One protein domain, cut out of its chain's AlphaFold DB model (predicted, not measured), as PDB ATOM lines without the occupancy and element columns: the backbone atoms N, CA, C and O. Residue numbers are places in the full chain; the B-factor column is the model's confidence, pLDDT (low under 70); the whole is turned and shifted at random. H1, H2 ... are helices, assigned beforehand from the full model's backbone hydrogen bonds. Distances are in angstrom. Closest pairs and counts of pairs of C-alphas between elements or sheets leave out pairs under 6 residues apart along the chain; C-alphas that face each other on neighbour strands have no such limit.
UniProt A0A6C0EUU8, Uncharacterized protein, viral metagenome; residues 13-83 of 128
ATOM      1  N   GLN A  13     146.730 123.206 149.112       81.56
ATOM      2  CA  GLN A  13     145.622 122.584 149.832       81.56
ATOM      3  C   GLN A  13     145.426 123.211 151.220       81.56
ATOM      4  O   GLN A  13     144.299 123.484 151.620       81.56
ATOM      5  N   ASN A  14     146.517 123.490 151.938       82.75
ATOM      6  CA  ASN A  14     146.448 124.122 153.254       82.75
ATOM      7  C   ASN A  14     145.998 125.581 153.142       82.75
ATOM      8  O   ASN A  14     145.209 126.024 153.964       82.75
ATOM      9  N   ILE A  15     146.441 126.306 152.107       86.25
ATOM     10  CA  ILE A  15     145.995 127.683 151.844       86.25
ATOM     11  C   ILE A  15     144.484 127.709 151.585       86.25
ATOM     12  O   ILE A  15     143.777 128.506 152.197       86.25
ATOM     13  N   ILE A  16     143.983 126.800 150.740       85.44
ATOM     14  CA  ILE A  16     142.546 126.656 150.472       85.44
ATOM     15  C   ILE A  16     141.798 126.323 151.766       85.44
ATOM     16  O   ILE A  16     140.800 126.968 152.062       85.44
ATOM     17  N   GLY A  17     142.290 125.372 152.563       84.12
ATOM     18  CA  GLY A  17     141.663 124.992 153.830       84.12
ATOM     19  C   GLY A  17     141.610 126.132 154.851       84.12
ATOM     20  O   GLY A  17     140.573 126.338 155.475       84.12
ATOM     21  N   VAL A  18     142.691 126.906 154.988       85.88
ATOM     22  CA  VAL A  18     142.745 128.076 155.882       85.88
ATOM     23  C   VAL A  18     141.796 129.171 155.401       85.88
ATOM     24  O   VAL A  18     141.054 129.717 156.212       85.88
ATOM     25  N   LEU A  19     141.759 129.455 154.097       86.69
ATOM     26  CA  LEU A  19     140.816 130.419 153.526       86.69
ATOM     27  C   LEU A  19     139.365 130.004 153.802       86.69
ATOM     28  O   LEU A  19     138.557 130.821 154.231       86.69
ATOM     29  N   LEU A  20     139.049 128.722 153.607       85.19
ATOM     30  CA  LEU A  20     137.712 128.177 153.842       85.19
ATOM     31  C   LEU A  20     137.323 128.239 155.322       85.19
ATOM     32  O   LEU A  20     136.200 128.607 155.651       85.19
ATOM     33  N   ALA A  21     138.265 127.948 156.220       83.81
ATOM     34  CA  ALA A  21     138.059 128.092 157.655       83.81
ATOM     35  C   ALA A  21     137.785 129.552 158.053       83.81
ATOM     36  O   ALA A  21     136.871 129.798 158.833       83.81
ATOM     37  N   ILE A  22     138.517 130.516 157.485       87.12
ATOM     38  CA  ILE A  22     138.280 131.953 157.696       87.12
ATOM     39  C   ILE A  22     136.875 132.337 157.211       87.12
ATOM     40  O   ILE A  22     136.136 132.972 157.956       87.12
ATOM     41  N   LEU A  23     136.475 131.914 156.009       84.56
ATOM     42  CA  LEU A  23     135.141 132.202 155.464       84.56
ATOM     43  C   LEU A  23     134.015 131.711 156.383       84.56
ATOM     44  O   LEU A  23     133.050 132.436 156.608       84.56
ATOM     45  N   ILE A  24     134.162 130.514 156.957       83.06
ATOM     46  CA  ILE A  24     133.198 129.962 157.920       83.06
ATOM     47  C   ILE A  24     133.210 130.757 159.234       83.06
ATOM     48  O   ILE A  24     132.152 131.078 159.764       83.06
ATOM     49  N   LEU A  25     134.393 131.070 159.773       84.69
ATOM     50  CA  LEU A  25     134.544 131.694 161.094       84.69
ATOM     51  C   LEU A  25     134.009 133.134 161.117       84.69
ATOM     52  O   LEU A  25     133.433 133.558 162.115       84.69
ATOM     53  N   PHE A  26     134.149 133.859 160.006       84.12
ATOM     54  CA  PHE A  26     133.600 135.207 159.838       84.12
ATOM     55  C   PHE A  26     132.150 135.231 159.318       84.12
ATOM     56  O   PHE A  26     131.646 136.317 159.045       84.12
ATOM     57  N   ASP A  27     131.488 134.071 159.176       73.75
ATOM     58  CA  ASP A  27     130.148 133.929 158.574       73.75
ATOM     59  C   ASP A  27     130.019 134.734 157.267       73.75
ATOM     60  O   ASP A  27     129.061 135.477 157.038       73.75
ATOM     61  N   LEU A  28     131.050 134.643 156.419       76.31
ATOM     62  CA  LEU A  28     131.116 135.378 155.164       76.31
ATOM     63  C   LEU A  28     130.160 134.708 154.179       76.31
ATOM     64  O   LEU A  28     130.443 133.648 153.622       76.31
ATOM     65  N   LYS A  29     128.984 135.312 154.036       70.56
ATOM     66  CA  LYS A  29     127.879 134.736 153.272       70.56
ATOM     67  C   LYS A  29     128.142 134.844 151.782       70.56
ATOM     68  O   LYS A  29     128.651 135.852 151.292       70.56
ATOM     69  N   ILE A  30     127.733 133.809 151.059       75.06
ATOM     70  CA  ILE A  30     127.694 133.845 149.603       75.06
ATOM     71  C   ILE A  30     126.643 134.880 149.174       75.06
ATOM     72  O   ILE A  30     125.567 134.975 149.766       75.06
ATOM     73  N   GLU A  31     126.934 135.651 148.126       75.62
ATOM     74  CA  GLU A  31     125.974 136.605 147.575       75.62
ATOM     75  C   GLU A  31     124.680 135.905 147.110       75.62
ATOM     76  O   GLU A  31     124.708 134.847 146.472       75.62
ATOM     77  N   ASN A  32     123.532 136.542 147.373       73.50
ATOM     78  CA  ASN A  32     122.186 136.057 147.033       73.50
ATOM     79  C   ASN A  32     122.018 135.428 145.629       73.50
ATOM     80  O   ASN A  32     121.363 134.387 145.540       73.50
ATOM     81  N   PRO A  33     122.563 135.982 144.522       76.25
ATOM     82  CA  PRO A  33     122.421 135.351 143.208       76.25
ATOM     83  C   PRO A  33     123.042 133.952 143.139       76.25
ATOM     84  O   PRO A  33     122.465 133.058 142.527       76.25
ATOM     85  N   ILE A  34     124.184 133.737 143.791       77.38
ATOM     86  CA  ILE A  34     124.893 132.454 143.770       77.38
ATOM     87  C   ILE A  34     124.167 131.449 144.672       77.38
ATOM     88  O   ILE A  34     123.984 130.296 144.289       77.38
ATOM     89  N   VAL A  35     123.679 131.896 145.832       77.19
ATOM     90  CA  VAL A  35     122.870 131.067 146.740       77.19
ATOM     91  C   VAL A  35     121.606 130.557 146.045       77.19
ATOM     92  O   VAL A  35     121.302 129.368 146.110       77.19
ATOM     93  N   ASN A  36     120.909 131.418 145.302       78.69
ATOM     94  CA  ASN A  36     119.714 131.026 144.553       78.69
ATOM     95  C   ASN A  36     120.006 129.967 143.481       78.69
ATOM     96  O   ASN A  36     119.177 129.087 143.266       78.69
ATOM     97  N   VAL A  37     121.178 130.019 142.838       82.44
ATOM     98  CA  VAL A  37     121.608 128.990 141.877       82.44
ATOM     99  C   VAL A  37     121.894 127.670 142.593       82.44
ATOM    100  O   VAL A  37     121.419 126.624 142.145       82.44
ATOM    101  N   ILE A  38     122.614 127.713 143.718       83.75
ATOM    102  CA  ILE A  38     122.962 126.526 144.512       83.75
ATOM    103  C   ILE A  38     121.706 125.826 145.046       83.75
ATOM    104  O   ILE A  38     121.649 124.603 145.006       83.75
ATOM    105  N   ASN A  39     120.685 126.573 145.472       81.69
ATOM    106  CA  ASN A  39     119.446 126.008 146.025       81.69
ATOM    107  C   ASN A  39     118.482 125.430 144.989       81.69
ATOM    108  O   ASN A  39     117.443 124.876 145.352       81.69
ATOM    109  N   THR A  40     118.782 125.542 143.696       84.62
ATOM    110  CA  THR A  40     118.010 124.799 142.699       84.62
ATOM    111  C   THR A  40     118.285 123.295 142.833       84.62
ATOM    112  O   THR A  40     119.397 122.911 143.195       84.62
ATOM    113  N   PRO A  41     117.337 122.405 142.476       82.44
ATOM    114  CA  PRO A  41     117.573 120.958 142.504       82.44
ATOM    115  C   PRO A  41     118.821 120.546 141.710       82.44
ATOM    116  O   PRO A  41     119.599 119.703 142.151       82.44
ATOM    117  N   ILE A  42     119.045 121.196 140.562       87.25
ATOM    118  CA  ILE A  42     120.245 121.019 139.742       87.25
ATOM    119  C   ILE A  42     121.493 121.502 140.497       87.25
ATOM    120  O   ILE A  42     122.484 120.777 140.559       87.25
ATOM    121  N   GLY A  43     121.449 122.693 141.102       86.81
ATOM    122  CA  GLY A  43     122.555 123.262 141.877       86.81
ATOM    123  C   GLY A  43     122.979 122.397 143.063       86.81
ATOM    124  O   GLY A  43     124.178 122.207 143.277       86.81
ATOM    125  N   ILE A  44     122.024 121.797 143.778       86.31
ATOM    126  CA  ILE A  44     122.298 120.891 144.900       86.31
ATOM    127  C   ILE A  44     123.010 119.627 144.404       86.31
ATOM    128  O   ILE A  44     124.024 119.234 144.981       86.31
ATOM    129  N   ILE A  45     122.535 119.017 143.310       89.44
ATOM    130  CA  ILE A  45     123.166 117.825 142.717       89.44
ATOM    131  C   ILE A  45     124.607 118.136 142.300       89.44
ATOM    132  O   ILE A  45     125.525 117.400 142.667       89.44
ATOM    133  N   PHE A  46     124.829 119.243 141.586       90.56
ATOM    134  CA  PHE A  46     126.175 119.655 141.184       90.56
ATOM    135  C   PHE A  46     127.078 119.951 142.378       90.56
ATOM    136  O   PHE A  46     128.243 119.556 142.374       90.56
ATOM    137  N   SER A  47     126.549 120.598 143.414       88.69
ATOM    138  CA  SER A  47     127.325 120.896 144.615       88.69
ATOM    139  C   SER A  47     127.717 119.622 145.364       88.69
ATOM    140  O   SER A  47     128.836 119.520 145.859       88.69
ATOM    141  N   LEU A  48     126.848 118.609 145.388       88.81
ATOM    142  CA  LEU A  48     127.140 117.311 145.993       88.81
ATOM    143  C   LEU A  48     128.210 116.552 145.194       88.81
ATOM    144  O   LEU A  48     129.169 116.049 145.777       88.81
ATOM    145  N   VAL A  49     128.119 116.544 143.861       91.62
ATOM    146  CA  VAL A  49     129.175 115.992 142.992       91.62
ATOM    147  C   VAL A  49     130.503 116.718 143.221       91.62
ATOM    148  O   VAL A  49     131.548 116.078 143.333       91.62
ATOM    149  N   PHE A  50     130.475 118.043 143.362       90.00
ATOM    150  CA  PHE A  50     131.665 118.841 143.639       90.00
ATOM    151  C   PHE A  50     132.303 118.495 144.992       90.00
ATOM    152  O   PHE A  50     133.521 118.348 145.077       90.00
ATOM    153  N   VAL A  51     131.494 118.279 146.034       89.94
ATOM    154  CA  VAL A  51     131.970 117.786 147.338       89.94
ATOM    155  C   VAL A  51     132.673 116.436 147.179       89.94
ATOM    156  O   VAL A  51     133.771 116.258 147.699       89.94
ATOM    157  N   VAL A  52     132.091 115.497 146.427       89.62
ATOM    158  CA  VAL A  52     132.712 114.181 146.181       89.62
ATOM    159  C   VAL A  52     134.068 114.329 145.484       89.62
ATOM    160  O   VAL A  52     135.038 113.688 145.887       89.62
ATOM    161  N   ILE A  53     134.173 115.221 144.496       88.88
ATOM    162  CA  ILE A  53     135.446 115.527 143.823       88.88
ATOM    163  C   ILE A  53     136.465 116.104 144.815       88.88
ATOM    164  O   ILE A  53     137.621 115.684 144.809       88.88
ATOM    165  N   LEU A  54     136.054 117.015 145.705       86.94
ATOM    166  CA  LEU A  54     136.928 117.557 146.752       86.94
ATOM    167  C   LEU A  54     137.458 116.464 147.688       86.94
ATOM    168  O   LEU A  54     138.625 116.517 148.067       86.94
ATOM    169  N   PHE A  55     136.646 115.464 148.033       86.56
ATOM    170  CA  PHE A  55     137.091 114.341 148.864       86.56
ATOM    171  C   PHE A  55     138.116 113.438 148.170       86.56
ATOM    172  O   PHE A  55     138.995 112.902 148.839       86.56
ATOM    173  N   ILE A  56     138.006 113.256 146.852       86.50
ATOM    174  CA  ILE A  56     138.908 112.386 146.083       86.50
ATOM    175  C   ILE A  56     140.212 113.114 145.729       86.50
ATOM    176  O   ILE A  56     141.291 112.528 145.801       86.50
ATOM    177  N   CYS A  57     140.125 114.383 145.320       84.00
ATOM    178  CA  CYS A  57     141.259 115.130 144.773       84.00
ATOM    179  C   CYS A  57     142.019 115.970 145.812       84.00
ATOM    180  O   CYS A  57     143.191 116.290 145.598       84.00
ATOM    181  N   LEU A  58     141.370 116.382 146.905       80.88
ATOM    182  CA  LEU A  58     141.952 117.232 147.946       80.88
ATOM    183  C   LEU A  58     141.973 116.517 149.305       80.88
ATOM    184  O   LEU A  58     141.518 115.387 149.455       80.88
ATOM    185  N   ASN A  59     142.534 117.184 150.320       80.38
ATOM    186  CA  ASN A  59     142.490 116.672 151.685       80.38
ATOM    187  C   ASN A  59     141.032 116.511 152.152       80.38
ATOM    188  O   ASN A  59     140.258 117.466 152.032       80.38
ATOM    189  N   PRO A  60     140.675 115.383 152.790       82.19
ATOM    190  CA  PRO A  60     139.307 115.119 153.244       82.19
ATOM    191  C   PRO A  60     138.795 116.189 154.218       82.19
ATOM    192  O   PRO A  60     137.612 116.512 154.227       82.19
ATOM    193  N   ILE A  61     139.699 116.811 154.983       85.44
ATOM    194  CA  ILE A  61     139.396 117.934 155.882       85.44
ATOM    195  C   ILE A  61     138.787 119.120 155.113       85.44
ATOM    196  O   ILE A  61     137.838 119.736 155.590       85.44
ATOM    197  N   ILE A  62     139.291 119.420 153.912       86.69
ATOM    198  CA  ILE A  62     138.789 120.514 153.065       86.69
ATOM    199  C   ILE A  62     137.385 120.182 152.558       86.69
ATOM    200  O   ILE A  62     136.516 121.050 152.563       86.69
ATOM    201  N   GLY A  63     137.148 118.923 152.178       85.62
ATOM    202  CA  GLY A  63     135.819 118.441 151.796       85.62
ATOM    203  C   GLY A  63     134.798 118.609 152.922       85.62
ATOM    204  O   GLY A  63     133.710 119.132 152.690       85.62
ATOM    205  N   VAL A  64     135.167 118.253 154.159       87.50
ATOM    206  CA  VAL A  64     134.308 118.435 155.344       87.50
ATOM    207  C   VAL A  64     134.033 119.915 155.623       87.50
ATOM    208  O   VAL A  64     132.879 120.288 155.822       87.50
ATOM    209  N   LEU A  65     135.063 120.768 155.602       87.75
ATOM    210  CA  LEU A  65     134.908 122.219 155.774       87.75
ATOM    211  C   LEU A  65     133.954 122.801 154.724       87.75
ATOM    212  O   LEU A  65     133.046 123.557 155.062       87.75
ATOM    213  N   PHE A  66     134.118 122.412 153.460       88.44
ATOM    214  CA  PHE A  66     133.258 122.879 152.380       88.44
ATOM    215  C   PHE A  66     131.811 122.400 152.543       88.44
ATOM    216  O   PHE A  66     130.883 123.172 152.312       88.44
ATOM    217  N   LEU A  67     131.603 121.165 153.003       88.56
ATOM    218  CA  LEU A  67     130.270 120.632 153.288       88.56
ATOM    219  C   LEU A  67     129.576 121.433 154.398       88.56
ATOM    220  O   LEU A  67     128.419 121.819 154.238       88.56
ATOM    221  N   ILE A  68     130.290 121.744 155.485       88.25
ATOM    222  CA  ILE A  68     129.768 122.591 156.568       88.25
ATOM    223  C   ILE A  68     129.389 123.974 156.028       88.25
ATOM    224  O   ILE A  68     128.289 124.461 156.291       88.25
ATOM    225  N   TYR A  69     130.272 124.585 155.240       86.38
ATOM    226  CA  TYR A  69     130.025 125.891 154.639       86.38
ATOM    227  C   TYR A  69     128.783 125.890 153.736       86.38
ATOM    228  O   TYR A  69     127.924 126.766 153.850       86.38
ATOM    229  N   LEU A  70     128.646 124.879 152.878       86.50
ATOM    230  CA  LEU A  70     127.494 124.705 152.000       86.50
ATOM    231  C   LEU A  70     126.202 124.548 152.813       86.50
ATOM    232  O   LEU A  70     125.221 125.234 152.535       86.50
ATOM    233  N   PHE A  71     126.210 123.711 153.851       85.31
ATOM    234  CA  PHE A  71     125.044 123.495 154.708       85.31
ATOM    235  C   PHE A  71     124.559 124.789 155.381       85.31
ATOM    236  O   PHE A  71     123.358 125.060 155.396       85.31
ATOM    237  N   ILE A  72     125.482 125.610 155.895       82.69
ATOM    238  CA  ILE A  72     125.151 126.901 156.518       82.69
ATOM    239  C   ILE A  72     124.465 127.835 155.511       82.69
ATOM    240  O   ILE A  72     123.461 128.465 155.848       82.69
ATOM    241  N   ASN A  73     124.968 127.892 154.274       81.19
ATOM    242  CA  ASN A  73     124.421 128.761 153.231       81.19
ATOM    243  C   ASN A  73     123.046 128.286 152.719       81.19
ATOM    244  O   ASN A  73     122.163 129.116 152.513       81.19
ATOM    245  N   ILE A  74     122.828 126.973 152.569       79.56
ATOM    246  CA  ILE A  74     121.520 126.425 152.155       79.56
ATOM    247  C   ILE A  74     120.469 126.643 153.249       79.56
ATOM    248  O   ILE A  74     119.390 127.164 152.976       79.56
ATOM    249  N   LYS A  75     120.796 126.326 154.509       75.62
ATOM    250  CA  LYS A  75     119.857 126.446 155.637       75.62
ATOM    251  C   LYS A  75     119.302 127.865 155.800       75.62
ATOM    252  O   LYS A  75     118.152 128.031 156.190       75.62
ATOM    253  N   GLN A  76     120.110 128.891 155.535       65.75
ATOM    254  CA  GLN A  76     119.662 130.286 155.626       65.75
ATOM    255  C   GLN A  76     118.750 130.702 154.465       65.75
ATOM    256  O   GLN A  76     117.949 131.624 154.606       65.75
ATOM    257  N   ALA A  77     118.871 130.041 153.318       63.47
ATOM    258  CA  ALA A  77     118.097 130.362 152.132       63.47
ATOM    259  C   ALA A  77     116.725 129.682 152.094       63.47
ATOM    260  O   ALA A  77     115.818 130.193 151.432       63.47
ATOM    261  N   ASP A  78     116.551 128.598 152.857       61.09
ATOM    262  CA  ASP A  78     115.263 127.971 153.156       61.09
ATOM    263  C   ASP A  78     114.394 128.876 154.049       61.09
ATOM    264  O   ASP A  78     113.953 128.530 155.143       61.09
ATOM    265  N   ASN A  79     114.036 130.048 153.527       56.59
ATOM    266  CA  ASN A  79     112.890 130.839 153.961       56.59
ATOM    267  C   ASN A  79     111.581 130.151 153.529       56.59
ATOM    268  O   ASN A  79     110.679 130.770 152.961       56.59
ATOM    269  N   TYR A  80     111.458 128.852 153.811       53.22
ATOM    270  CA  TYR A  80     110.314 127.994 153.490       53.22
ATOM    271  C   TYR A  80     108.986 128.563 154.039       53.22
ATOM    272  O   TYR A  80     107.904 128.309 153.505       53.22
ATOM    273  N   SER A  81     109.075 129.427 155.057       53.66
ATOM    274  CA  SER A  81     107.965 130.200 155.623       53.66
ATOM    275  C   SER A  81     107.278 131.132 154.608       53.66
ATOM    276  O   SER A  81     106.050 131.247 154.610       53.66
ATOM    277  N   TYR A  82     108.016 131.744 153.670       56.56
ATOM    278  CA  TYR A  82     107.414 132.634 152.665       56.56
ATOM    279  C   TYR A  82     106.501 131.884 151.691       56.56
ATOM    280  O   TYR A  82     105.452 132.402 151.300       56.56
ATOM    281  N   ASN A  83     106.865 130.654 151.322       60.00
ATOM    282  CA  ASN A  83     106.084 129.876 150.366       60.00
ATOM    283  C   ASN A  83     104.825 129.290 151.021       60.00
ATOM    284  O   ASN A  83     103.739 129.386 150.455       60.00
TER     285      ASN A  83
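Overview. This is residues 13 to 83 of the 128 residues of an uncharacterized protein of viral metagenome (UniProt A0A6C0EUU8). H4 is the middle of an all-helix domain: H3 folds back on it as a hairpin, H1 packs on another side, H2 crosses near its last residues and H5 trails beyond. The printed part has 71 residues, five named helices in order and no named strand. It is compact: radius of gyration of the C-alphas 12.7 A, spans 40, 26 and 16 A.

Arrangement. See H1, residues 13 to 25, touch H4, residues 60 to 77, at a shallow tilt of 29 degrees, the same way; closest C-alphas 17 and 62, 5.4 A. H2, residues 32 to 38, touches H4 at a steep tilt of 62 degrees; closest C-alphas 35 and 73, 7.1 A. H3, residues 41 to 57, touches H4 opposite ways; closest C-alphas 55 and 63, 5.2 A. O i to N i+4 pairs within hydrogen-bond range: every one in H1, H2, H3; 13 of 14 in H4.

Along the chain. Find C-alpha 13 at (145.622, 122.584, 149.832). H4 runs 26.1 A. H5, residues 80 to 83, ends at (106.084, 129.876, 150.366).

Size, cuts and confidence. No cut, no long link; pLDDT is under 70 in residues 76 to 83.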